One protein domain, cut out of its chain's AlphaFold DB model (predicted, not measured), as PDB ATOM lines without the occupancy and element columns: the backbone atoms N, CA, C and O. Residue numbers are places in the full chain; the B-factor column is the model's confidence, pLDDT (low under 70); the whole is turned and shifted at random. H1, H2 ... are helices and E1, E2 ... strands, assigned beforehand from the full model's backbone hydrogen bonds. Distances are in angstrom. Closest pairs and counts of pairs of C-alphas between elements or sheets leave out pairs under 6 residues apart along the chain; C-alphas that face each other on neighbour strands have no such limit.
ATOM      1  N   VAL A  28     -23.523  27.350  73.911       80.25
ATOM      2  CA  VAL A  28     -22.410  28.095  74.501       80.25
ATOM      3  C   VAL A  28     -21.527  27.125  75.270       80.25
ATOM      4  O   VAL A  28     -22.030  26.315  76.048       80.25
ATOM      5  N   LYS A  29     -20.208  27.185  75.057       82.94
ATOM      6  CA  LYS A  29     -19.248  26.471  75.906       82.94
ATOM      7  C   LYS A  29     -19.240  27.142  77.277       82.94
ATOM      8  O   LYS A  29     -18.954  28.330  77.366       82.94
ATOM      9  N   ILE A  30     -19.569  26.391  78.320       86.31
ATOM     10  CA  ILE A  30     -19.713  26.932  79.680       86.31
ATOM     11  C   ILE A  30     -18.605  26.478  80.624       86.31
ATOM     12  O   ILE A  30     -18.338  27.146  81.615       86.31
ATOM     13  N   GLU A  31     -17.971  25.341  80.341       87.50
ATOM     14  CA  GLU A  31     -16.977  24.756  81.232       87.50
ATOM     15  C   GLU A  31     -16.021  23.854  80.440       87.50
ATOM     16  O   GLU A  31     -16.387  23.253  79.422       87.50
ATOM     17  N   ALA A  32     -14.783  23.754  80.915       87.88
ATOM     18  CA  ALA A  32     -13.805  22.791  80.439       87.88
ATOM     19  C   ALA A  32     -13.179  22.089  81.652       87.88
ATOM     20  O   ALA A  32     -12.582  22.745  82.505       87.88
ATOM     21  N   ARG A  33     -13.337  20.766  81.741       90.38
ATOM     22  CA  ARG A  33     -12.845  19.954  82.862       90.38
ATOM     23  C   ARG A  33     -11.643  19.129  82.437       90.38
ATOM     24  O   ARG A  33     -11.710  18.395  81.451       90.38
ATOM     25  N   TRP A  34     -10.565  19.236  83.203       90.75
ATOM     26  CA  TRP A  34      -9.351  18.459  82.998       90.75
ATOM     27  C   TRP A  34      -9.340  17.217  83.882       90.75
ATOM     28  O   TRP A  34      -9.669  17.281  85.063       90.75
ATOM     29  N   TYR A  35      -8.919  16.100  83.301       91.75
ATOM     30  CA  TYR A  35      -8.867  14.805  83.964       91.75
ATOM     31  C   TYR A  35      -7.459  14.218  83.918       91.75
ATOM     32  O   TYR A  35      -6.778  14.247  82.883       91.75
ATOM     33  N   THR A  36      -7.041  13.639  85.043       91.75
ATOM     34  CA  THR A  36      -5.809  12.851  85.138       91.75
ATOM     35  C   THR A  36      -6.075  11.411  84.713       91.75
ATOM     36  O   THR A  36      -7.181  10.882  84.856       91.75
ATOM     37  N   GLN A  37      -5.048  10.728  84.209       90.94
ATOM     38  CA  GLN A  37      -5.173   9.309  83.873       90.94
ATOM     39  C   GLN A  37      -5.471   8.448  85.109       90.94
ATOM     40  O   GLN A  37      -6.229   7.482  85.005       90.94
ATOM     41  N   ALA A  38      -4.909   8.810  86.266       92.44
ATOM     42  CA  ALA A  38      -5.149   8.125  87.532       92.44
ATOM     43  C   ALA A  38      -6.632   8.173  87.922       92.44
ATOM     44  O   ALA A  38      -7.228   7.123  88.159       92.44
ATOM     45  N   TYR A  39      -7.245   9.361  87.874       94.94
ATOM     46  CA  TYR A  39      -8.660   9.532  88.189       94.94
ATOM     47  C   TYR A  39      -9.559   8.706  87.262       94.94
ATOM     48  O   TYR A  39     -10.402   7.946  87.730       94.94
ATOM     49  N   ILE A  40      -9.334   8.779  85.941       94.81
ATOM     50  CA  ILE A  40     -10.118   8.004  84.965       94.81
ATOM     51  C   ILE A  40     -10.016   6.503  85.245       94.81
ATOM     52  O   ILE A  40     -11.023   5.795  85.209       94.81
ATOM     53  N   LYS A  41      -8.807   6.000  85.525       95.12
ATOM     54  CA  LYS A  41      -8.600   4.583  85.841       95.12
ATOM     55  C   LYS A  41      -9.325   4.181  87.122       95.12
ATOM     56  O   LYS A  41     -10.028   3.178  87.106       95.12
ATOM     57  N   GLN A  42      -9.174   4.961  88.191       96.94
ATOM     58  CA  GLN A  42      -9.810   4.698  89.480       96.94
ATOM     59  C   GLN A  42     -11.339   4.698  89.356       96.94
ATOM     60  O   GLN A  42     -11.987   3.739  89.772       96.94
ATOM     61  N   HIS A  43     -11.908   5.721  88.715       96.25
ATOM     62  CA  HIS A  43     -13.354   5.844  88.528       96.25
ATOM     63  C   HIS A  43     -13.926   4.683  87.715       96.25
ATOM     64  O   HIS A  43     -14.937   4.097  88.095       96.25
ATOM     65  N   LEU A  44     -13.281   4.304  86.607       96.62
ATOM     66  CA  LEU A  44     -13.742   3.174  85.796       96.62
ATOM     67  C   LEU A  44     -13.536   1.831  86.499       96.62
ATOM     68  O   LEU A  44     -14.375   0.953  86.352       96.62
ATOM     69  N   ALA A  45     -12.462   1.652  87.271       96.06
ATOM     70  CA  ALA A  45     -12.256   0.424  88.039       96.06
ATOM     71  C   ALA A  45     -13.389   0.182  89.046       96.06
ATOM     72  O   ALA A  45     -13.778  -0.958  89.264       96.06
ATOM     73  N   GLN A  46     -13.933   1.253  89.624       95.75
ATOM     74  CA  GLN A  46     -15.041   1.176  90.573       95.75
ATOM     75  C   GLN A  46     -16.403   1.030  89.878       95.75
ATOM     76  O   GLN A  46     -17.240   0.260  90.339       95.75
ATOM     77  N   ASN A  47     -16.628   1.750  88.772       94.69
ATOM     78  CA  ASN A  47     -17.970   1.919  88.200       94.69
ATOM     79  C   ASN A  47     -18.211   1.171  86.871       94.69
ATOM     80  O   ASN A  47     -19.350   0.833  86.561       94.69
ATOM     81  N   ASP A  48     -17.175   0.932  86.056       95.31
ATOM     82  CA  ASP A  48     -17.281   0.238  84.758       95.31
ATOM     83  C   ASP A  48     -15.951  -0.463  84.363       95.31
ATOM     84  O   ASP A  48     -15.219   0.000  83.470       95.31
ATOM     85  N   PRO A  49     -15.608  -1.604  85.001       94.62
ATOM     86  CA  PRO A  49     -14.341  -2.303  84.756       94.62
ATOM     87  C   PRO A  49     -14.180  -2.802  83.313       94.62
ATOM     88  O   PRO A  49     -13.069  -2.885  82.784       94.62
ATOM     89  N   ARG A  50     -15.289  -3.115  82.632       95.44
ATOM     90  CA  ARG A  50     -15.268  -3.551  81.225       95.44
ATOM     91  C   ARG A  50     -14.807  -2.418  80.311       95.44
ATOM     92  O   ARG A  50     -14.016  -2.636  79.385       95.44
ATOM     93  N   ARG A  51     -15.270  -1.192  80.572       95.25
ATOM     94  CA  ARG A  51     -14.818   0.001  79.852       95.25
ATOM     95  C   ARG A  51     -13.382   0.364  80.194       95.25
ATOM     96  O   ARG A  51     -12.667   0.759  79.276       95.25
ATOM     97  N   LEU A  52     -12.939   0.165  81.439       96.19
ATOM     98  CA  LEU A  52     -11.525   0.300  81.803       96.19
ATOM     99  C   LEU A  52     -10.644  -0.589  80.917       96.19
ATOM    100  O   LEU A  52      -9.754  -0.076  80.240       96.19
ATOM    101  N   ALA A  53     -10.938  -1.893  80.864       94.38
ATOM    102  CA  ALA A  53     -10.180  -2.857  80.064       94.38
ATOM    103  C   ALA A  53     -10.205  -2.523  78.562       94.38
ATOM    104  O   ALA A  53      -9.218  -2.710  77.854       94.38
ATOM    105  N   SER A  54     -11.325  -1.983  78.076       93.50
ATOM    106  CA  SER A  54     -11.467  -1.566  76.678       93.50
ATOM    107  C   SER A  54     -10.708  -0.275  76.347       93.50
ATOM    108  O   SER A  54     -10.238  -0.118  75.221       93.50
ATOM    109  N   ALA A  55     -10.632   0.673  77.285       93.94
ATOM    110  CA  ALA A  55      -9.947   1.951  77.104       93.94
ATOM    111  C   ALA A  55      -8.430   1.813  77.267       93.94
ATOM    112  O   ALA A  55      -7.686   2.405  76.487       93.94
ATOM    113  N   TYR A  56      -7.989   0.989  78.222       94.31
ATOM    114  CA  TYR A  56      -6.587   0.699  78.527       94.31
ATOM    115  C   TYR A  56      -6.271  -0.794  78.341       94.31
ATOM    116  O   TYR A  56      -5.954  -1.484  79.313       94.31
ATOM    117  N   PRO A  57      -6.357  -1.325  77.110       92.00
ATOM    118  CA  PRO A  57      -5.972  -2.706  76.864       92.00
ATOM    119  C   PRO A  57      -4.461  -2.872  77.072       92.00
ATOM    120  O   PRO A  57      -3.680  -1.979  76.750       92.00
ATOM    121  N   SER A  58      -4.025  -4.051  77.518       90.94
ATOM    122  CA  SER A  58      -2.599  -4.368  77.740       90.94
ATOM    123  C   SER A  58      -1.717  -4.208  76.492       90.94
ATOM    124  O   SER A  58      -0.500  -4.081  76.592       90.94
ATOM    125  N   THR A  59      -2.337  -4.190  75.311       89.94
ATOM    126  CA  THR A  59      -1.680  -4.063  74.008       89.94
ATOM    127  C   THR A  59      -1.465  -2.621  73.546       89.94
ATOM    128  O   THR A  59      -0.873  -2.410  72.486       89.94
ATOM    129  N   VAL A  60      -1.955  -1.622  74.286       91.25
ATOM    130  CA  VAL A  60      -1.841  -0.206  73.912       91.25
ATOM    131  C   VAL A  60      -1.326   0.604  75.095       91.25
ATOM    132  O   VAL A  60      -1.893   0.574  76.184       91.25
ATOM    133  N   SER A  61      -0.264   1.367  74.867       91.38
ATOM    134  CA  SER A  61       0.230   2.371  75.809       91.38
ATOM    135  C   SER A  61      -0.065   3.767  75.266       91.38
ATOM    136  O   SER A  61       0.110   4.003  74.075       91.38
ATOM    137  N   TYR A  62      -0.511   4.677  76.130       90.25
ATOM    138  CA  TYR A  62      -0.805   6.068  75.777       90.25
ATOM    139  C   TYR A  62       0.212   6.984  76.454       90.25
ATOM    140  O   TYR A  62       0.402   6.875  77.664       90.25
ATOM    141  N   ILE A  63       0.837   7.869  75.681       89.38
ATOM    142  CA  ILE A  63       1.766   8.894  76.161       89.38
ATOM    143  C   ILE A  63       1.211  10.255  75.744       89.38
ATOM    144  O   ILE A  63       1.026  10.534  74.555       89.38
ATOM    145  N   PHE A  64       0.907  11.098  76.726       88.06
ATOM    146  CA  PHE A  64       0.397  12.444  76.484       88.06
ATOM    147  C   PHE A  64       1.532  13.396  76.122       88.06
ATOM    148  O   PHE A  64       2.671  13.185  76.524       88.06
ATOM    149  N   ALA A  65       1.230  14.443  75.354       85.56
ATOM    150  CA  ALA A  65       2.253  15.311  74.771       85.56
ATOM    151  C   ALA A  65       3.198  15.962  75.797       85.56
ATOM    152  O   ALA A  65       4.381  16.099  75.524       85.56
ATOM    153  N   ALA A  66       2.715  16.305  76.994       79.69
ATOM    154  CA  ALA A  66       3.572  16.863  78.044       79.69
ATOM    155  C   ALA A  66       4.496  15.834  78.721       79.69
ATOM    156  O   ALA A  66       5.420  16.233  79.420       79.69
ATOM    157  N   ASP A  67       4.259  14.538  78.514       77.88
ATOM    158  CA  ASP A  67       5.089  13.438  79.024       77.88
ATOM    159  C   ASP A  67       5.921  12.788  77.902       77.88
ATOM    160  O   ASP A  67       6.635  11.811  78.127       77.88
ATOM    161  N   ALA A  68       5.807  13.293  76.671       70.56
ATOM    162  CA  ALA A  68       6.475  12.734  75.508       70.56
ATOM    163  C   ALA A  68       7.924  13.241  75.429       70.56
ATOM    164  O   ALA A  68       8.219  14.218  74.749       70.56
ATOM    165  N   SER A  69       8.850  12.561  76.106       61.25
ATOM    166  CA  SER A  69      10.282  12.672  75.814       61.25
ATOM    167  C   SER A  69      10.698  11.554  74.844       61.25
ATOM    168  O   SER A  69      10.332  10.394  75.019       61.25
ATOM    169  N   GLY A  70      11.441  11.888  73.783       60.16
ATOM    170  CA  GLY A  70      11.974  10.882  72.849       60.16
ATOM    171  C   GLY A  70      10.994  10.402  71.771       60.16
ATOM    172  O   GLY A  70      10.788   9.201  71.592       60.16
ATOM    173  N   VAL A  71      10.421  11.345  71.019       62.22
ATOM    174  CA  VAL A  71       9.619  11.084  69.812       62.22
ATOM    175  C   VAL A  71      10.405  10.181  68.848       62.22
ATOM    176  O   VAL A  71      11.570  10.469  68.555       62.22
ATOM    177  N   PRO A  72       9.826   9.078  68.344       68.19
ATOM    178  CA  PRO A  72      10.533   8.197  67.425       68.19
ATOM    179  C   PRO A  72      10.863   8.916  66.111       68.19
ATOM    180  O   PRO A  72      10.091   9.736  65.617       68.19
ATOM    181  N   SER A  73      11.987   8.540  65.495       60.69
ATOM    182  CA  SER A  73      12.343   9.011  64.154       60.69
ATOM    183  C   SER A  73      11.235   8.696  63.140       60.69
ATOM    184  O   SER A  73      10.542   7.682  63.257       60.69
ATOM    185  N   ALA A  74      11.087   9.540  62.111       65.56
ATOM    186  CA  ALA A  74       9.999   9.454  61.129       65.56
ATOM    187  C   ALA A  74       9.814   8.045  60.517       65.56
ATOM    188  O   ALA A  74       8.685   7.614  60.304       65.56
ATOM    189  N   GLY A  75      10.893   7.272  60.323       67.62
ATOM    190  CA  GLY A  75      10.830   5.896  59.797       67.62
ATOM    191  C   GLY A  75      10.243   4.839  60.753       67.62
ATOM    192  O   GLY A  75       9.882   3.737  60.321       67.62
ATOM    193  N   LYS A  76      10.140   5.155  62.050       77.38
ATOM    194  CA  LYS A  76       9.508   4.318  63.084       77.38
ATOM    195  C   LYS A  76       8.059   4.729  63.373       77.38
ATOM    196  O   LYS A  76       7.346   3.947  64.006       77.38
ATOM    197  N   ASN A  77       7.618   5.898  62.902       86.31
ATOM    198  CA  ASN A  77       6.227   6.325  63.025       86.31
ATOM    199  C   ASN A  77       5.333   5.493  62.094       86.31
ATOM    200  O   ASN A  77       5.585   5.356  60.897       86.31
ATOM    201  N   LEU A  78       4.275   4.922  62.655       86.62
ATOM    202  CA  LEU A  78       3.287   4.119  61.944       86.62
ATOM    203  C   LEU A  78       2.227   4.978  61.247       86.62
ATOM    204  O   LEU A  78       1.494   4.452  60.413       86.62
ATOM    205  N   LEU A  79       2.123   6.270  61.573       85.69
ATOM    206  CA  LEU A  79       1.075   7.166  61.076       85.69
ATOM    207  C   LEU A  79       1.553   7.986  59.867       85.69
ATOM    208  O   LEU A  79       2.635   8.562  59.895       85.69
ATOM    209  N   LYS A  80       0.740   8.064  58.797       78.00
ATOM    210  CA  LYS A  80       0.957   9.018  57.675       78.00
ATOM    211  C   LYS A  80       0.482  10.435  58.018       78.00
ATOM    212  O   LYS A  80       0.943  11.407  57.434       78.00
ATOM    213  N   LYS A  81      -0.548  10.509  58.862       82.88
ATOM    214  CA  LYS A  81      -1.295  11.701  59.268       82.88
ATOM    215  C   LYS A  81      -1.807  11.477  60.685       82.88
ATOM    216  O   LYS A  81      -2.007  10.326  61.082       82.88
ATOM    217  N   ASP A  82      -2.089  12.567  61.382       84.00
ATOM    218  CA  ASP A  82      -2.666  12.541  62.721       84.00
ATOM    219  C   ASP A  82      -3.933  11.681  62.797       84.00
ATOM    220  O   ASP A  82      -4.753  11.607  61.869       84.00
ATOM    221  N   VAL A  83      -4.115  11.043  63.950       82.81
ATOM    222  CA  VAL A  83      -5.342  10.322  64.275       82.81
ATOM    223  C   VAL A  83      -6.117  11.133  65.294       82.81
ATOM    224  O   VAL A  83      -5.689  11.300  66.433       82.81
ATOM    225  N   THR A  84      -7.290  11.597  64.886       79.94
ATOM    226  CA  THR A  84      -8.200  12.356  65.739       79.94
ATOM    227  C   THR A  84      -9.407  11.507  66.108       79.94
ATOM    228  O   THR A  84      -9.998  10.843  65.257       79.94
ATOM    229  N   SER A  85      -9.785  11.539  67.382       75.00
ATOM    230  CA  SER A  85     -10.930  10.823  67.934       75.00
ATOM    231  C   SER A  85     -11.862  11.825  68.615       75.00
ATOM    232  O   SER A  85     -11.508  12.396  69.645       75.00
ATOM    233  N   VAL A  86     -13.064  12.013  68.055       74.25
ATOM    234  CA  VAL A  86     -14.104  12.938  68.555       74.25
ATOM    235  C   VAL A  86     -15.356  12.161  68.941       74.25
ATOM    236  O   VAL A  86     -15.780  11.266  68.208       74.25
ATOM    237  N   LYS A  87     -15.937  12.472  70.100       74.88
ATOM    238  CA  LYS A  87     -17.244  11.958  70.519       74.88
ATOM    239  C   LYS A  87     -17.908  12.938  71.446       74.88
ATOM    240  O   LYS A  87     -17.244  13.614  72.237       74.88
ATOM    241  N   SER A  88     -19.223  12.936  71.362       71.00
ATOM    242  CA  SER A  88     -20.081  13.707  72.228       71.00
ATOM    243  C   SER A  88     -21.197  12.873  72.817       71.00
ATOM    244  O   SER A  88     -21.528  11.812  72.298       71.00
ATOM    245  N   ASP A  89     -21.783  13.391  73.882       73.06
ATOM    246  CA  ASP A  89     -23.017  12.885  74.474       73.06
ATOM    247  C   ASP A  89     -23.746  14.050  75.156       73.06
ATOM    248  O   ASP A  89     -23.184  15.142  75.245       73.06
ATOM    249  N   PHE A  90     -24.975  13.859  75.634       76.81
ATOM    250  CA  PHE A  90     -25.737  14.929  76.276       76.81
ATOM    251  C   PHE A  90     -26.569  14.467  77.473       76.81
ATOM    252  O   PHE A  90     -27.007  13.323  77.554       76.81
ATOM    253  N   VAL A  91     -26.846  15.406  78.376       79.94
ATOM    254  CA  VAL A  91     -27.795  15.246  79.481       79.94
ATOM    255  C   VAL A  91     -28.809  16.383  79.473       79.94
ATOM    256  O   VAL A  91     -28.473  17.550  79.264       79.94
ATOM    257  N   ARG A  92     -30.080  16.044  79.689       82.31
ATOM    258  CA  ARG A  92     -31.159  17.019  79.875       82.31
ATOM    259  C   ARG A  92     -31.269  17.383  81.352       82.31
ATOM    260  O   ARG A  92     -31.196  16.495  82.199       82.31
ATOM    261  N   TRP A  93     -31.466  18.664  81.653       80.69
ATOM    262  CA  TRP A  93     -31.608  19.147  83.021       80.69
ATOM    263  C   TRP A  93     -32.813  20.093  83.196       80.69
ATOM    264  O   TRP A  93     -32.961  21.013  82.390       80.69
ATOM    265  N   PRO A  94     -33.610  19.949  84.273       78.88
ATOM    266  CA  PRO A  94     -33.562  18.865  85.259       78.88
ATOM    267  C   PRO A  94     -33.840  17.503  84.611       78.88
ATOM    268  O   PRO A  94     -34.623  17.394  83.668       78.88
ATOM    269  N   SER A  95     -33.137  16.466  85.067       78.25
ATOM    270  CA  SER A  95     -33.359  15.117  84.547       78.25
ATOM    271  C   SER A  95     -34.630  14.552  85.169       78.25
ATOM    272  O   SER A  95     -34.748  14.490  86.389       78.25
ATOM    273  N   SER A  96     -35.576  14.110  84.341       77.62
ATOM    274  CA  SER A  96     -36.787  13.438  84.829       77.62
ATOM    275  C   SER A  96     -36.547  11.978  85.228       77.62
ATOM    276  O   SER A  96     -37.429  11.352  85.808       77.62
ATOM    277  N   ARG A  97     -35.376  11.417  84.891       79.88
ATOM    278  CA  ARG A  97     -35.061   9.985  85.045       79.88
ATOM    279  C   ARG A  97     -33.853   9.695  85.933       79.88
ATOM    280  O   ARG A  97     -33.707   8.565  86.378       79.88
ATOM    281  N   ASP A  98     -32.981  10.673  86.161       80.44
ATOM    282  CA  ASP A  98     -31.757  10.509  86.948       80.44
ATOM    283  C   ASP A  98     -31.744  11.536  88.083       80.44
ATOM    284  O   ASP A  98     -31.651  12.740  87.842       80.44
ATOM    285  N   THR A  99     -31.855  11.045  89.317       85.38
ATOM    286  CA  THR A  99     -31.908  11.857  90.538       85.38
ATOM    287  C   THR A  99     -30.530  12.305  91.017       85.38
ATOM    288  O   THR A  99     -30.433  13.107  91.947       85.38
ATOM    289  N   ARG A 100     -29.441  11.817  90.401       89.31
ATOM    290  CA  ARG A 100     -28.086  12.242  90.761       89.31
ATOM    291  C   ARG A 100     -27.902  13.735  90.460       89.31
ATOM    292  O   ARG A 100     -28.453  14.237  89.479       89.31
ATOM    293  N   PRO A 101     -27.062  14.458  91.218       91.06
ATOM    294  CA  PRO A 101     -26.741  15.848  90.909       91.06
ATOM    295  C   PRO A 101     -26.166  16.009  89.493       91.06
ATOM    296  O   PRO A 101     -25.347  15.192  89.063       91.06
ATOM    297  N   LEU A 102     -26.517  17.100  88.798       89.38
ATOM    298  CA  LEU A 102     -26.022  17.411  87.445       89.38
ATOM    299  C   LEU A 102     -24.496  17.288  87.342       89.38
ATOM    300  O   LEU A 102     -23.975  16.730  86.380       89.38
ATOM    301  N   LYS A 103     -23.778  17.783  88.358       90.31
ATOM    302  CA  LYS A 103     -22.312  17.729  88.417       90.31
ATOM    303  C   LYS A 103     -21.795  16.295  88.283       90.31
ATOM    304  O   LYS A 103     -20.876  16.079  87.498       90.31
ATOM    305  N   THR A 104     -22.405  15.353  89.000       90.88
ATOM    306  CA  THR A 104     -22.055  13.925  88.995       90.88
ATOM    307  C   THR A 104     -22.401  13.265  87.664       90.88
ATOM    308  O   THR A 104     -21.611  12.477  87.156       90.88
ATOM    309  N   GLN A 105     -23.550  13.606  87.069       91.62
ATOM    310  CA  GLN A 105     -23.934  13.084  85.752       91.62
ATOM    311  C   GLN A 105     -22.955  13.544  84.661       91.62
ATOM    312  O   GLN A 105     -22.467  12.727  83.883       91.62
ATOM    313  N   LEU A 106     -22.610  14.838  84.646       92.31
ATOM    314  CA  LEU A 106     -21.635  15.401  83.708       92.31
ATOM    315  C   LEU A 106     -20.244  14.796  83.890       92.31
ATOM    316  O   LEU A 106     -19.555  14.535  82.908       92.31
ATOM    317  N   ASP A 107     -19.838  14.565  85.135       93.56
ATOM    318  CA  ASP A 107     -18.546  13.963  85.437       93.56
ATOM    319  C   ASP A 107     -18.455  12.512  84.935       93.56
ATOM    320  O   ASP A 107     -17.558  12.178  84.159       93.56
ATOM    321  N   ASP A 108     -19.454  11.677  85.238       93.06
ATOM    322  CA  ASP A 108     -19.541  10.298  84.738       93.06
ATOM    323  C   ASP A 108     -19.578  10.248  83.195       93.06
ATOM    324  O   ASP A 108     -18.893   9.432  82.570       93.06
ATOM    325  N   MET A 109     -20.304  11.170  82.552       91.94
ATOM    326  CA  MET A 109     -20.282  11.320  81.093       91.94
ATOM    327  C   MET A 109     -18.888  11.662  80.561       91.94
ATOM    328  O   MET A 109     -18.426  11.015  79.617       91.94
ATOM    329  N   CYS A 110     -18.200  12.638  81.161       93.88
ATOM    330  CA  CYS A 110     -16.838  13.005  80.783       93.88
ATOM    331  C   CYS A 110     -15.895  11.800  80.861       93.88
ATOM    332  O   CYS A 110     -15.212  11.491  79.879       93.88
ATOM    333  N   VAL A 111     -15.911  11.062  81.975       96.12
ATOM    334  CA  VAL A 111     -15.068   9.873  82.169       96.12
ATOM    335  C   VAL A 111     -15.356   8.808  81.103       96.12
ATOM    336  O   VAL A 111     -14.435   8.285  80.464       96.12
ATOM    337  N   ARG A 112     -16.635   8.506  80.847       94.31
ATOM    338  CA  ARG A 112     -17.049   7.504  79.848       94.31
ATOM    339  C   ARG A 112     -16.677   7.900  78.424       94.31
ATOM    340  O   ARG A 112     -16.309   7.026  77.627       94.31
ATOM    341  N   LEU A 113     -16.787   9.185  78.092       92.75
ATOM    342  CA  LEU A 113     -16.420   9.722  76.786       92.75
ATOM    343  C   LEU A 113     -14.910   9.683  76.579       92.75
ATOM    344  O   LEU A 113     -14.474   9.158  75.554       92.75
ATOM    345  N   ILE A 114     -14.123  10.120  77.565       94.12
ATOM    346  CA  ILE A 114     -12.658  10.008  77.565       94.12
ATOM    347  C   ILE A 114     -12.226   8.561  77.324       94.12
ATOM    348  O   ILE A 114     -11.466   8.284  76.395       94.12
ATOM    349  N   ALA A 115     -12.780   7.617  78.085       94.69
ATOM    350  CA  ALA A 115     -12.495   6.194  77.922       94.69
ATOM    351  C   ALA A 115     -12.829   5.691  76.506       94.69
ATOM    352  O   ALA A 115     -12.042   4.986  75.867       94.69
ATOM    353  N   GLY A 116     -13.987   6.098  75.979       92.00
ATOM    354  CA  GLY A 116     -14.388   5.788  74.611       92.00
ATOM    355  C   GLY A 116     -13.463   6.399  73.555       92.00
ATOM    356  O   GLY A 116     -13.260   5.787  72.506       92.00
ATOM    357  N   ARG A 117     -12.894   7.584  73.809       90.50
ATOM    358  CA  ARG A 117     -11.953   8.249  72.900       90.50
ATOM    359  C   ARG A 117     -10.582   7.621  72.904       90.50
ATOM    360  O   ARG A 117     -10.055   7.439  71.812       90.50
ATOM    361  N   LEU A 118     -10.066   7.213  74.059       92.75
ATOM    362  CA  LEU A 118      -8.827   6.437  74.148       92.75
ATOM    363  C   LEU A 118      -8.944   5.136  73.348       92.75
ATOM    364  O   LEU A 118      -8.145   4.896  72.446       92.75
ATOM    365  N   ARG A 119     -10.019   4.365  73.570       92.00
ATOM    366  CA  ARG A 119     -10.308   3.161  72.772       92.00
ATOM    367  C   ARG A 119     -10.358   3.470  71.272       92.00
ATOM    368  O   ARG A 119      -9.723   2.773  70.482       92.00
ATOM    369  N   GLY A 120     -11.115   4.499  70.882       88.19
ATOM    370  CA  GLY A 120     -11.248   4.909  69.483       88.19
ATOM    371  C   GLY A 120      -9.920   5.352  68.864       88.19
ATOM    372  O   GLY A 120      -9.655   5.041  67.709       88.19
ATOM    373  N   LEU A 121      -9.056   6.004  69.642       88.94
ATOM    374  CA  LEU A 121      -7.720   6.419  69.225       88.94
ATOM    375  C   LEU A 121      -6.835   5.198  68.950       88.94
ATOM    376  O   LEU A 121      -6.251   5.096  67.876       88.94
ATOM    377  N   GLY A 122      -6.818   4.222  69.866       88.25
ATOM    378  CA  GLY A 122      -6.109   2.957  69.667       88.25
ATOM    379  C   GLY A 122      -6.600   2.193  68.431       88.25
ATOM    380  O   GLY A 122      -5.793   1.704  67.645       88.25
ATOM    381  N   GLN A 123      -7.916   2.131  68.208       88.56
ATOM    382  CA  GLN A 123      -8.495   1.513  67.007       88.56
ATOM    383  C   GLN A 123      -8.135   2.276  65.723       88.56
ATOM    384  O   GLN A 123      -7.720   1.656  64.746       88.56
ATOM    385  N   GLY A 124      -8.234   3.606  65.735       86.00
ATOM    386  CA  GLY A 124      -7.898   4.457  64.593       86.00
ATOM    387  C   GLY A 124      -6.426   4.346  64.193       86.00
ATOM    388  O   GLY A 124      -6.122   4.246  63.007       86.00
ATOM    389  N   VAL A 125      -5.518   4.268  65.170       86.88
ATOM    390  CA  VAL A 125      -4.091   3.999  64.932       86.88
ATOM    391  C   VAL A 125      -3.890   2.634  64.275       86.88
ATOM    392  O   VAL A 125      -3.152   2.531  63.299       86.88
ATOM    393  N   ARG A 126      -4.572   1.585  64.756       84.62
ATOM    394  CA  ARG A 126      -4.473   0.240  64.162       84.62
ATOM    395  C   ARG A 126      -4.972   0.193  62.715       84.62
ATOM    396  O   ARG A 126      -4.386  -0.532  61.922       84.62
ATOM    397  N   GLN A 127      -6.020   0.948  62.383       82.62
ATOM    398  CA  GLN A 127      -6.583   1.026  61.027       82.62
ATOM    399  C   GLN A 127      -5.731   1.867  60.067       82.62
ATOM    400  O   GLN A 127      -5.714   1.599  58.871       82.62
ATOM    401  N   ARG A 128      -5.046   2.897  60.576       77.81
ATOM    402  CA  ARG A 128      -4.265   3.857  59.771       77.81
ATOM    403  C   ARG A 128      -2.754   3.592  59.786       77.81
ATOM    404  O   ARG A 128      -1.996   4.385  59.231       77.81
ATOM    405  N   SER A 129      -2.322   2.499  60.417       77.44
ATOM    406  CA  SER A 129      -0.928   2.050  60.429       77.44
ATOM    407  C   SER A 129      -0.480   1.652  59.023       77.44
ATOM    408  O   SER A 129      -1.161   0.895  58.341       77.44
ATOM    409  N   GLN A 130       0.691   2.128  58.594       67.94
ATOM    410  CA  GLN A 130       1.259   1.790  57.279       67.94
ATOM    411  C   GLN A 130       1.834   0.369  57.192       67.94
ATOM    412  O   GLN A 130       1.995  -0.168  56.101       67.94
ATOM    413  N   LYS A 131       2.216  -0.207  58.335       66.62
ATOM    414  CA  LYS A 131       2.836  -1.534  58.447       66.62
ATOM    415  C   LYS A 131       1.845  -2.507  59.074       66.62
ATOM    416  O   LYS A 131       0.901  -2.067  59.737       66.62
ATOM    417  N   THR A 132       2.098  -3.809  58.922       68.50
ATOM    418  CA  THR A 132       1.387  -4.876  59.642       68.50
ATOM    419  C   THR A 132       1.236  -4.477  61.103       68.50
ATOM    420  O   THR A 132       2.230  -4.221  61.784       68.50
ATOM    421  N   THR A 133      -0.010  -4.346  61.558       67.88
ATOM    422  CA  THR A 133      -0.314  -3.729  62.845       67.88
ATOM    423  C   THR A 133       0.361  -4.512  63.971       67.88
ATOM    424  O   THR A 133      -0.014  -5.664  64.213       67.88
ATOM    425  N   PRO A 134       1.328  -3.916  64.694       75.00
ATOM    426  CA  PRO A 134       1.993  -4.607  65.785       75.00
ATOM    427  C   PRO A 134       0.976  -5.035  66.844       75.00
ATOM    428  O   PRO A 134      -0.001  -4.326  67.125       75.00
ATOM    429  N   LYS A 135       1.215  -6.188  67.480       82.06
ATOM    430  CA  LYS A 135       0.378  -6.642  68.599       82.06
ATOM    431  C   LYS A 135       0.337  -5.569  69.690       82.06
ATOM    432  O   LYS A 135      -0.755  -5.195  70.106       82.06
ATOM    433  N   ASN A 136       1.503  -5.024  70.048       89.00
ATOM    434  CA  ASN A 136       1.663  -3.984  71.061       89.00
ATOM    435  C   ASN A 136       2.082  -2.652  70.430       89.00
ATOM    436  O   ASN A 136       3.093  -2.591  69.727       89.00
ATOM    437  N   ILE A 137       1.333  -1.592  70.718       89.31
ATOM    438  CA  ILE A 137       1.572  -0.252  70.176       89.31
ATOM    439  C   ILE A 137       1.695   0.781  71.294       89.31
ATOM    440  O   ILE A 137       1.057   0.672  72.342       89.31
ATOM    441  N   VAL A 138       2.494   1.806  71.035       90.31
ATOM    442  CA  VAL A 138       2.513   3.045  71.801       90.31
ATOM    443  C   VAL A 138       1.861   4.123  70.943       90.31
ATOM    444  O   VAL A 138       2.251   4.323  69.795       90.31
ATOM    445  N   VAL A 139       0.846   4.782  71.490       90.81
ATOM    446  CA  VAL A 139       0.212   5.977  70.931       90.81
ATOM    447  C   VAL A 139       0.748   7.157  71.726       90.81
ATOM    448  O   VAL A 139       0.536   7.222  72.936       90.81
ATOM    449  N   ALA A 140       1.474   8.053  71.071       89.81
ATOM    450  CA  ALA A 140       2.222   9.114  71.729       89.81
ATOM    451  C   ALA A 140       1.853  10.491  71.183       89.81
ATOM    452  O   ALA A 140       1.111  10.609  70.202       89.81
ATOM    453  N   GLU A 141       2.372  11.521  71.855       88.25
ATOM    454  CA  GLU A 141       2.061  12.919  71.565       88.25
ATOM    455  C   GLU A 141       0.548  13.141  71.502       88.25
ATOM    456  O   GLU A 141       0.002  13.690  70.544       88.25
ATOM    457  N   ILE A 142      -0.156  12.615  72.509       88.69
ATOM    458  CA  ILE A 142      -1.602  12.771  72.597       88.69
ATOM    459  C   ILE A 142      -1.896  14.160  73.145       88.69
ATOM    460  O   ILE A 142      -1.543  14.474  74.286       88.69
ATOM    461  N   TYR A 143      -2.577  14.961  72.339       88.31
ATOM    462  CA  TYR A 143      -3.094  16.264  72.720       88.31
ATOM    463  C   TYR A 143      -4.597  16.197  72.966       88.31
ATOM    464  O   TYR A 143      -5.334  15.467  72.291       88.31
ATOM    465  N   ALA A 144      -5.051  17.011  73.912       88.62
ATOM    466  CA  ALA A 144      -6.457  17.332  74.049       88.62
ATOM    467  C   ALA A 144      -6.871  18.343  72.972       88.62
ATOM    468  O   ALA A 144      -6.045  19.076  72.426       88.62
ATOM    469  N   GLY A 145      -8.161  18.402  72.674       84.31
ATOM    470  CA  GLY A 145      -8.701  19.421  71.793       84.31
ATOM    471  C   GLY A 145     -10.064  19.913  72.237       84.31
ATOM    472  O   GLY A 145     -10.732  19.347  73.109       84.31
ATOM    473  N   GLU A 146     -10.489  20.968  71.575       81.12
ATOM    474  CA  GLU A 146     -11.854  21.461  71.594       81.12
ATOM    475  C   GLU A 146     -12.323  21.699  70.163       81.12
ATOM    476  O   GLU A 146     -11.515  21.794  69.238       81.12
ATOM    477  N   LEU A 147     -13.632  21.798  69.977       74.00
ATOM    478  CA  LEU A 147     -14.179  22.182  68.686       74.00
ATOM    479  C   LEU A 147     -14.076  23.705  68.541       74.00
ATOM    480  O   LEU A 147     -14.378  24.431  69.486       74.00
ATOM    481  N   THR A 148     -13.641  24.184  67.375       68.38
ATOM    482  CA  THR A 148     -13.476  25.625  67.083       68.38
ATOM    483  C   THR A 148     -14.805  26.375  67.050       68.38
ATOM    484  O   THR A 148     -14.844  27.584  67.257       68.38
ATOM    485  N   ALA A 149     -15.903  25.651  66.841       63.59
ATOM    486  CA  ALA A 149     -17.263  26.144  66.963       63.59
ATOM    487  C   ALA A 149     -18.090  25.198  67.846       63.59
ATOM    488  O   ALA A 149     -17.656  24.092  68.167       63.59
ATOM    489  N   ALA A 150     -19.302  25.614  68.218       61.31
ATOM    490  CA  ALA A 150     -20.313  24.756  68.833       61.31
ATOM    491  C   ALA A 150     -21.265  24.217  67.737       61.31
ATOM    492  O   ALA A 150     -22.369  24.739  67.561       61.31
ATOM    493  N   PRO A 151     -20.842  23.232  66.919       57.00
ATOM    494  CA  PRO A 151     -21.620  22.772  65.774       57.00
ATOM    495  C   PRO A 151     -22.926  22.125  66.226       57.00
ATOM    496  O   PRO A 151     -22.969  21.472  67.271       57.00
ATOM    497  N   LEU A 152     -23.982  22.226  65.410       56.16
ATOM    498  CA  LEU A 152     -25.268  21.555  65.664       56.16
ATOM    499  C   LEU A 152     -25.102  20.074  66.031       56.16
ATOM    500  O   LEU A 152     -25.771  19.593  66.945       56.16
ATOM    501  N   SER A 153     -24.149  19.388  65.395       59.72
ATOM    502  CA  SER A 153     -23.698  18.049  65.769       59.72
ATOM    503  C   SER A 153     -22.204  18.065  66.078       59.72
ATOM    504  O   SER A 153     -21.391  18.356  65.205       59.72
ATOM    505  N   LEU A 154     -21.854  17.698  67.311       58.56
ATOM    506  CA  LEU A 154     -20.468  17.583  67.778       58.56
ATOM    507  C   LEU A 154     -19.722  16.393  67.135       58.56
ATOM    508  O   LEU A 154     -18.499  16.329  67.223       58.56
ATOM    509  N   GLU A 155     -20.435  15.463  66.484       59.41
ATOM    510  CA  GLU A 155     -19.854  14.293  65.802       59.41
ATOM    511  C   GLU A 155     -19.665  14.500  64.291       59.41
ATOM    512  O   GLU A 155     -18.782  13.881  63.701       59.41
ATOM    513  N   ARG A 156     -20.473  15.363  63.649       51.91
ATOM    514  CA  ARG A 156     -20.454  15.572  62.184       51.91
ATOM    515  C   ARG A 156     -19.490  16.661  61.704       51.91
ATOM    516  O   ARG A 156     -19.321  16.822  60.500       51.91
ATOM    517  N   THR A 157     -18.827  17.390  62.599       52.09
ATOM    518  CA  THR A 157     -17.701  18.282  62.258       52.09
ATOM    519  C   THR A 157     -16.430  17.471  62.012       52.09
ATOM    520  O   THR A 157     -15.484  17.486  62.795       52.09
ATOM    521  N   THR A 158     -16.410  16.703  60.926       49.28
ATOM    522  CA  THR A 158     -15.223  15.971  60.480       49.28
ATOM    523  C   THR A 158     -14.399  16.848  59.542       49.28
ATOM    524  O   THR A 158     -14.577  16.812  58.329       49.28
ATOM    525  N   GLY A 159     -13.491  17.632  60.121       50.06
ATOM    526  CA  GLY A 159     -12.429  18.352  59.420       50.06
ATOM    527  C   GLY A 159     -11.356  18.811  60.419       50.06
ATOM    528  O   GLY A 159     -11.715  19.154  61.546       50.06
ATOM    529  N   PRO A 160     -10.056  18.790  60.068       49.94
ATOM    530  CA  PRO A 160      -8.979  19.249  60.956       49.94
ATOM    531  C   PRO A 160      -9.153  20.716  61.387       49.94
ATOM    532  O   PRO A 160      -8.824  21.055  62.518       49.94
ATOM    533  N   ASP A 161      -9.780  21.540  60.544       49.56
ATOM    534  CA  ASP A 161     -10.037  22.968  60.796       49.56
ATOM    535  C   ASP A 161     -11.158  23.214  61.828       49.56
ATOM    536  O   ASP A 161     -11.356  24.329  62.315       49.56
ATOM    537  N   ALA A 162     -11.890  22.160  62.202       65.81
ATOM    538  CA  ALA A 162     -12.935  22.216  63.218       65.81
ATOM    539  C   ALA A 162     -12.409  21.963  64.644       65.81
ATOM    540  O   ALA A 162     -13.202  21.959  65.587       65.81
ATOM    541  N   ILE A 163     -11.104  21.703  64.820       71.69
ATOM    542  CA  ILE A 163     -10.516  21.288  66.100       71.69
ATOM    543  C   ILE A 163      -9.348  22.195  66.471       71.69
ATOM    544  O   ILE A 163      -8.312  22.207  65.809       71.69
ATOM    545  N   ARG A 164      -9.474  22.891  67.603       80.19
ATOM    546  CA  ARG A 164      -8.354  23.587  68.231       80.19
ATOM    547  C   ARG A 164      -7.657  22.620  69.176       80.19
ATOM    548  O   ARG A 164      -8.241  22.175  70.164       80.19
ATOM    549  N   VAL A 165      -6.412  22.278  68.859       82.00
ATOM    550  CA  VAL A 165      -5.559  21.486  69.751       82.00
ATOM    551  C   VAL A 165      -5.175  22.349  70.948       82.00
ATOM    552  O   VAL A 165      -4.751  23.491  70.782       82.00
ATOM    553  N   ILE A 166      -5.330  21.806  72.152       79.00
ATOM    554  CA  ILE A 166      -4.980  22.480  73.398       79.00
ATOM    555  C   ILE A 166      -3.747  21.780  73.978       79.00
ATOM    556  O   ILE A 166      -3.800  20.570  74.232       79.00
ATOM    557  N   PRO A 167      -2.632  22.503  74.182       69.31
ATOM    558  CA  PRO A 167      -1.462  21.925  74.818       69.31
ATOM    559  C   PRO A 167      -1.803  21.532  76.266       69.31
ATOM    560  O   PRO A 167      -2.495  22.283  76.956       69.31
ATOM    561  N   PRO A 168      -1.357  20.360  76.744       65.25
ATOM    562  CA  PRO A 168      -1.598  19.947  78.123       65.25
ATOM    563  C   PRO A 168      -0.905  20.897  79.110       65.25
ATOM    564  O   PRO A 168       0.309  21.077  79.055       65.25
ATOM    565  N   THR A 169      -1.672  21.474  80.037       58.38
ATOM    566  CA  THR A 169      -1.167  22.314  81.134       58.38
ATOM    567  C   THR A 169      -1.429  21.617  82.471       58.38
ATOM    568  O   THR A 169      -2.585  21.381  82.819       58.38
ATOM    569  N   GLY A 170      -0.377  21.291  83.231       64.00
ATOM    570  CA  GLY A 170      -0.491  20.587  84.522       64.00
ATOM    571  C   GLY A 170      -0.796  19.084  84.403       64.00
ATOM    572  O   GLY A 170      -0.735  18.513  83.319       64.00
ATOM    573  N   GLU A 171      -1.106  18.418  85.520       67.56
ATOM    574  CA  GLU A 171      -1.299  16.951  85.577       67.56
ATOM    575  C   GLU A 171      -2.528  16.444  84.802       67.56
ATOM    576  O   GLU A 171      -2.617  15.271  84.429       67.56
ATOM    577  N   GLY A 172      -3.494  17.326  84.545       70.62
ATOM    578  CA  GLY A 172      -4.631  17.036  83.686       70.62
ATOM    579  C   GLY A 172      -4.183  16.898  82.233       70.62
ATOM    580  O   GLY A 172      -3.679  17.844  81.638       70.62
ATOM    581  N   ARG A 173      -4.379  15.717  81.641       81.06
ATOM    582  CA  ARG A 173      -3.958  15.432  80.256       81.06
ATOM    583  C   ARG A 173      -5.124  15.281  79.280       81.06
ATOM    584  O   ARG A 173      -4.924  15.307  78.069       81.06
ATOM    585  N   MET A 174      -6.341  15.109  79.796       88.81
ATOM    586  CA  MET A 174      -7.545  14.857  79.002       88.81
ATOM    587  C   MET A 174      -8.596  15.919  79.297       88.81
ATOM    588  O   MET A 174      -8.935  16.144  80.458       88.81
ATOM    589  N   LEU A 175      -9.116  16.549  78.245       89.88
ATOM    590  CA  LEU A 175     -10.083  17.634  78.353       89.88
ATOM    591  C   LEU A 175     -11.487  17.165  77.996       89.88
ATOM    592  O   LEU A 175     -11.714  16.552  76.951       89.88
ATOM    593  N   CYS A 176     -12.433  17.530  78.847       90.00
ATOM    594  CA  CYS A 176     -13.852  17.404  78.603       90.00
ATOM    595  C   CYS A 176     -14.468  18.795  78.438       90.00
ATOM    596  O   CYS A 176     -14.414  19.617  79.353       90.00
ATOM    597  N   ASN A 177     -15.040  19.073  77.269       88.69
ATOM    598  CA  ASN A 177     -15.686  20.346  76.963       88.69
ATOM    599  C   ASN A 177     -17.186  20.229  77.218       88.69
ATOM    600  O   ASN A 177     -17.820  19.327  76.670       88.69
ATOM    601  N   ILE A 178     -17.751  21.142  78.004       87.94
ATOM    602  CA  ILE A 178     -19.169  21.138  78.362       87.94
ATOM    603  C   ILE A 178     -19.833  22.363  77.747       87.94
ATOM    604  O   ILE A 178     -19.392  23.505  77.918       87.94
ATOM    605  N   TYR A 179     -20.923  22.110  77.039       86.00
ATOM    606  CA  TYR A 179     -21.726  23.102  76.357       86.00
ATOM    607  C   TYR A 179     -23.127  23.103  76.942       86.00
ATOM    608  O   TYR A 179     -23.675  22.053  77.256       86.00
ATOM    609  N   LYS A 180     -23.726  24.283  77.037       86.62
ATOM    610  CA  LYS A 180     -25.126  24.469  77.400       86.62
ATOM    611  C   LYS A 180     -25.892  24.938  76.175       86.62
ATOM    612  O   LYS A 180     -25.422  25.819  75.460       86.62
ATOM    613  N   THR A 181     -27.065  24.371  75.942       84.56
ATOM    614  CA  THR A 181     -28.012  24.824  74.917       84.56
ATOM    615  C   THR A 181     -29.444  24.675  75.428       84.56
ATOM    616  O   THR A 181     -29.685  24.055  76.467       84.56
ATOM    617  N   THR A 182     -30.403  25.240  74.700       83.69
ATOM    618  CA  THR A 182     -31.834  25.084  74.971       83.69
ATOM    619  C   THR A 182     -32.494  24.430  73.766       83.69
ATOM    620  O   THR A 182     -32.472  24.992  72.668       83.69
ATOM    621  N   ARG A 183     -33.107  23.256  73.956       79.00
ATOM    622  CA  ARG A 183     -33.830  22.532  72.897       79.00
ATOM    623  C   ARG A 183     -35.229  22.175  73.387       79.00
ATOM    624  O   ARG A 183     -35.368  21.514  74.408       79.00
ATOM    625  N   GLY A 184     -36.258  22.615  72.663       77.06
ATOM    626  CA  GLY A 184     -37.656  22.324  73.014       77.06
ATOM    627  C   GLY A 184     -38.104  22.884  74.371       77.06
ATOM    628  O   GLY A 184     -38.960  22.285  75.001       77.06
ATOM    629  N   GLY A 185     -37.507  23.989  74.835       80.19
ATOM    630  CA  GLY A 185     -37.791  24.591  76.149       80.19
ATOM    631  C   GLY A 185     -36.913  24.069  77.293       80.19
ATOM    632  O   GLY A 185     -36.731  24.778  78.278       80.19
ATOM    633  N   ASP A 186     -36.280  22.906  77.126       82.62
ATOM    634  CA  ASP A 186     -35.419  22.305  78.147       82.62
ATOM    635  C   ASP A 186     -33.967  22.789  78.048       82.62
ATOM    636  O   ASP A 186     -33.433  23.015  76.954       82.62
ATOM    637  N   ILE A 187     -33.291  22.872  79.199       86.50
ATOM    638  CA  ILE A 187     -31.843  23.078  79.259       86.50
ATOM    639  C   ILE A 187     -31.152  21.739  79.000       86.50
ATOM    640  O   ILE A 187     -31.408  20.732  79.660       86.50
ATOM    641  N   MET A 188     -30.230  21.736  78.045       87.69
ATOM    642  CA  MET A 188     -29.400  20.584  77.725       87.69
ATOM    643  C   MET A 188     -27.932  20.918  77.925       87.69
ATOM    644  O   MET A 188     -27.473  22.002  77.560       87.69
ATOM    645  N   TYR A 189     -27.201  19.955  78.474       87.94
ATOM    646  CA  TYR A 189     -25.758  20.002  78.590       87.94
ATOM    647  C   TYR A 189     -25.158  18.951  77.662       87.94
ATOM    648  O   TYR A 189     -25.296  17.753  77.901       87.94
ATOM    649  N   ASP A 190     -24.519  19.406  76.589       85.94
ATOM    650  CA  ASP A 190     -23.774  18.545  75.680       85.94
ATOM    651  C   ASP A 190     -22.308  18.492  76.131       85.94
ATOM    652  O   ASP A 190     -21.722  19.493  76.542       85.94
ATOM    653  N   VAL A 191     -21.686  17.331  76.012       87.81
ATOM    654  CA  VAL A 191     -20.293  17.088  76.371       87.81
ATOM    655  C   VAL A 191     -19.528  16.657  75.127       87.81
ATOM    656  O   VAL A 191     -20.034  15.863  74.341       87.81
ATOM    657  N   SER A 192     -18.304  17.151  74.936       87.19
ATOM    658  CA  SER A 192     -17.407  16.735  73.852       87.19
ATOM    659  C   SER A 192     -16.000  16.466  74.366       87.19
ATOM    660  O   SER A 192     -15.421  17.273  75.096       87.19
ATOM    661  N   VAL A 193     -15.426  15.349  73.924       89.19
ATOM    662  CA  VAL A 193     -14.031  14.991  74.181       89.19
ATOM    663  C   VAL A 193     -13.328  14.782  72.850       89.19
ATOM    664  O   VAL A 193     -13.796  14.018  71.997       89.19
ATOM    665  N   VAL A 194     -12.178  15.436  72.705       88.19
ATOM    666  CA  VAL A 194     -11.319  15.339  71.526       88.19
ATOM    667  C   VAL A 194      -9.921  14.934  71.965       88.19
ATOM    668  O   VAL A 194      -9.314  15.600  72.802       88.19
ATOM    669  N   LEU A 195      -9.418  13.847  71.382       89.12
ATOM    670  CA  LEU A 195      -8.030  13.413  71.523       89.12
ATOM    671  C   LEU A 195      -7.391  13.326  70.140       89.12
ATOM    672  O   LEU A 195      -7.986  12.766  69.215       89.12
ATOM    673  N   VAL A 196      -6.180  13.856  70.014       88.56
ATOM    674  CA  VAL A 196      -5.394  13.834  68.778       88.56
ATOM    675  C   VAL A 196      -4.053  13.182  69.067       88.56
ATOM    676  O   VAL A 196      -3.317  13.675  69.912       88.56
ATOM    677  N   ALA A 197      -3.733  12.095  68.369       89.19
ATOM    678  CA  ALA A 197      -2.406  11.489  68.385       89.19
ATOM    679  C   ALA A 197      -1.634  11.902  67.133       89.19
ATOM    680  O   ALA A 197      -2.138  11.743  66.016       89.19
ATOM    681  N   LYS A 198      -0.408  12.385  67.329       87.75
ATOM    682  CA  LYS A 198       0.509  12.744  66.237       87.75
ATOM    683  C   LYS A 198       1.388  11.572  65.809       87.75
ATOM    684  O   LYS A 198       1.759  11.449  64.642       87.75
ATOM    685  N   VAL A 199       1.694  10.667  66.741       88.75
ATOM    686  CA  VAL A 199       2.662   9.592  66.516       88.75
ATOM    687  C   VAL A 199       2.163   8.272  67.092       88.75
ATOM    688  O   VAL A 199       1.546   8.215  68.158       88.75
ATOM    689  N   ALA A 200       2.461   7.178  66.395       90.25
ATOM    690  CA  ALA A 200       2.336   5.836  66.948       90.25
ATOM    691  C   ALA A 200       3.512   4.964  66.520       90.25
ATOM    692  O   ALA A 200       4.018   5.103  65.412       90.25
ATOM    693  N   TYR A 201       3.943   4.048  67.379       89.06
ATOM    694  CA  TYR A 201       5.077   3.167  67.100       89.06
ATOM    695  C   TYR A 201       4.920   1.809  67.791       89.06
ATOM    696  O   TYR A 201       4.173   1.689  68.767       89.06
ATOM    697  N   PRO A 202       5.588   0.751  67.295       87.81
ATOM    698  CA  PRO A 202       5.627  -0.526  67.998       87.81
ATOM    699  C   PRO A 202       6.285  -0.347  69.369       87.81
ATOM    700  O   PRO A 202       7.316   0.318  69.478       87.81
ATOM    701  N   ARG A 203       5.731  -0.970  70.411       83.06
ATOM    702  CA  ARG A 203       6.412  -1.031  71.712       83.06
ATOM    703  C   ARG A 203       7.639  -1.940  71.574       83.06
ATOM    704  O   ARG A 203       7.475  -3.098  71.187       83.06
TER     705      ARG A 203
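Overview. This is residues 28 to 203 of the 205 residues of an uncharacterized protein of Pseudomonas putida (UniProt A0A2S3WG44). One strongly twisted sheet of seven strands, E1 to E7, curls round the long helix H3, and the short helical hairpin of H1 and H2 packs on the side of H3 turned away from the sheet, over part of its length. The long strand E7 runs through the sheet, with E3 on one side of it and E4 and E6 on the other. The printed part has 176 residues with three named helices and seven named strands; along the chain E1 comes first, then H1 and H2, then E2 and E3, then H3, and last E4 to E7; the sheet is branched, with E2 and E4 parallel and its other neighbour pairs antiparallel, and the class is mixed, helices and strands. The whole is compact, with a radius of gyration of the C-alphas of 16.6 A and spans of 54 by 37 by 29 A.

Along the chain. Find C-alpha 28 at (-22.410, 28.095, 74.501), where strand E1 begins; it holds residues 28 to 35 and is 21.2 A long from first to last C-alpha. Next come helix H1, residues 37 to 47, 15.4 A, helix H2, residues 49 to 55, and strand E2, residues 60 to 64. Past the long link, strand E3 holds residues 83 to 93 and runs 33.5 A. Look then for C-alpha 102 at (-26.022, 17.411, 87.445), where helix H3, residues 102 to 128, begins; it runs 37.7 A and ends with C-alpha 128 at (-4.265, 3.857, 59.771). Strand E4, residues 137 to 147, is 27.5 A long and bends by 60 degrees at residue 141. Strand E5 holds residues 163 to 166, and strand E6, residues 174 to 183, spans 28.1 A. Strand E7, residues 186 to 202, covers 48.1 A, bends by 58 degrees at residue 199 and ends with C-alpha 202 at (5.627, -0.526, 67.998).

Arrangement. Start with edge strand E1, antiparallel to E6, where N 33 and O 176 are 2.9 A apart, within hydrogen-bond range. E6 and E7 form a hairpin, with N 179 and O 190 at 2.8 A. On the other side of E7 from E6, E3 is its antiparallel neighbour, with N 85 and O 195 at 2.8 A. The pairing along E7 is staggered: E6 is beside residues 186 to 193, and E4 beside residues 194 to 202, antiparallel, with N 143 and O 196 at 2.8 A. On the other side of E4 from E7 are two edge strands: E2, parallel to it, with N 63 and O 139 at 2.8 A, and E5, which forms a hairpin with it, with N 164 and O 146 at 2.8 A. H3 is on this sheet; its closest C-alphas to E3 are those of Leu 121 and Ser 85, 5.6 A, and to E7 those of Ile 114 and Val 193, 6.2 A. With residues 112 to 119 alone, H3 touches H2, the same way at a steep tilt of 45 degrees; the closest C-alphas are those of Ala 55 and Arg 119, 4.5 A. With residues 111 to 115 alone it touches H1, opposite ways at a steep tilt of 69 degrees, only just short of about perpendicular; the closest are those of Ile 40 and Val 111, 6.0 A. H1 and H2 touch as a helical hairpin at 36 degrees, only just steep, with the C-alphas of Leu 44 and Leu 52 closest, 5.4 A apart. In H1, H2 and H3 every O i to N i+4 pair is within hydrogen-bond range. E1 and E2 are apart, and so are H2 and E7.

Size, cuts and confidence. Look for the two C-alphas farthest apart at Gly 75 and Gly 185, 54.6 A from each other. The printed part has no cut. Two links are long, E2 to E3 with 18 residues and E4 to E5 with 15. The mean pLDDT of the printed part is 82.3, and the values under 70 are at residues 69 to 75, 130 to 133, 148 to 162 and 167 to 171.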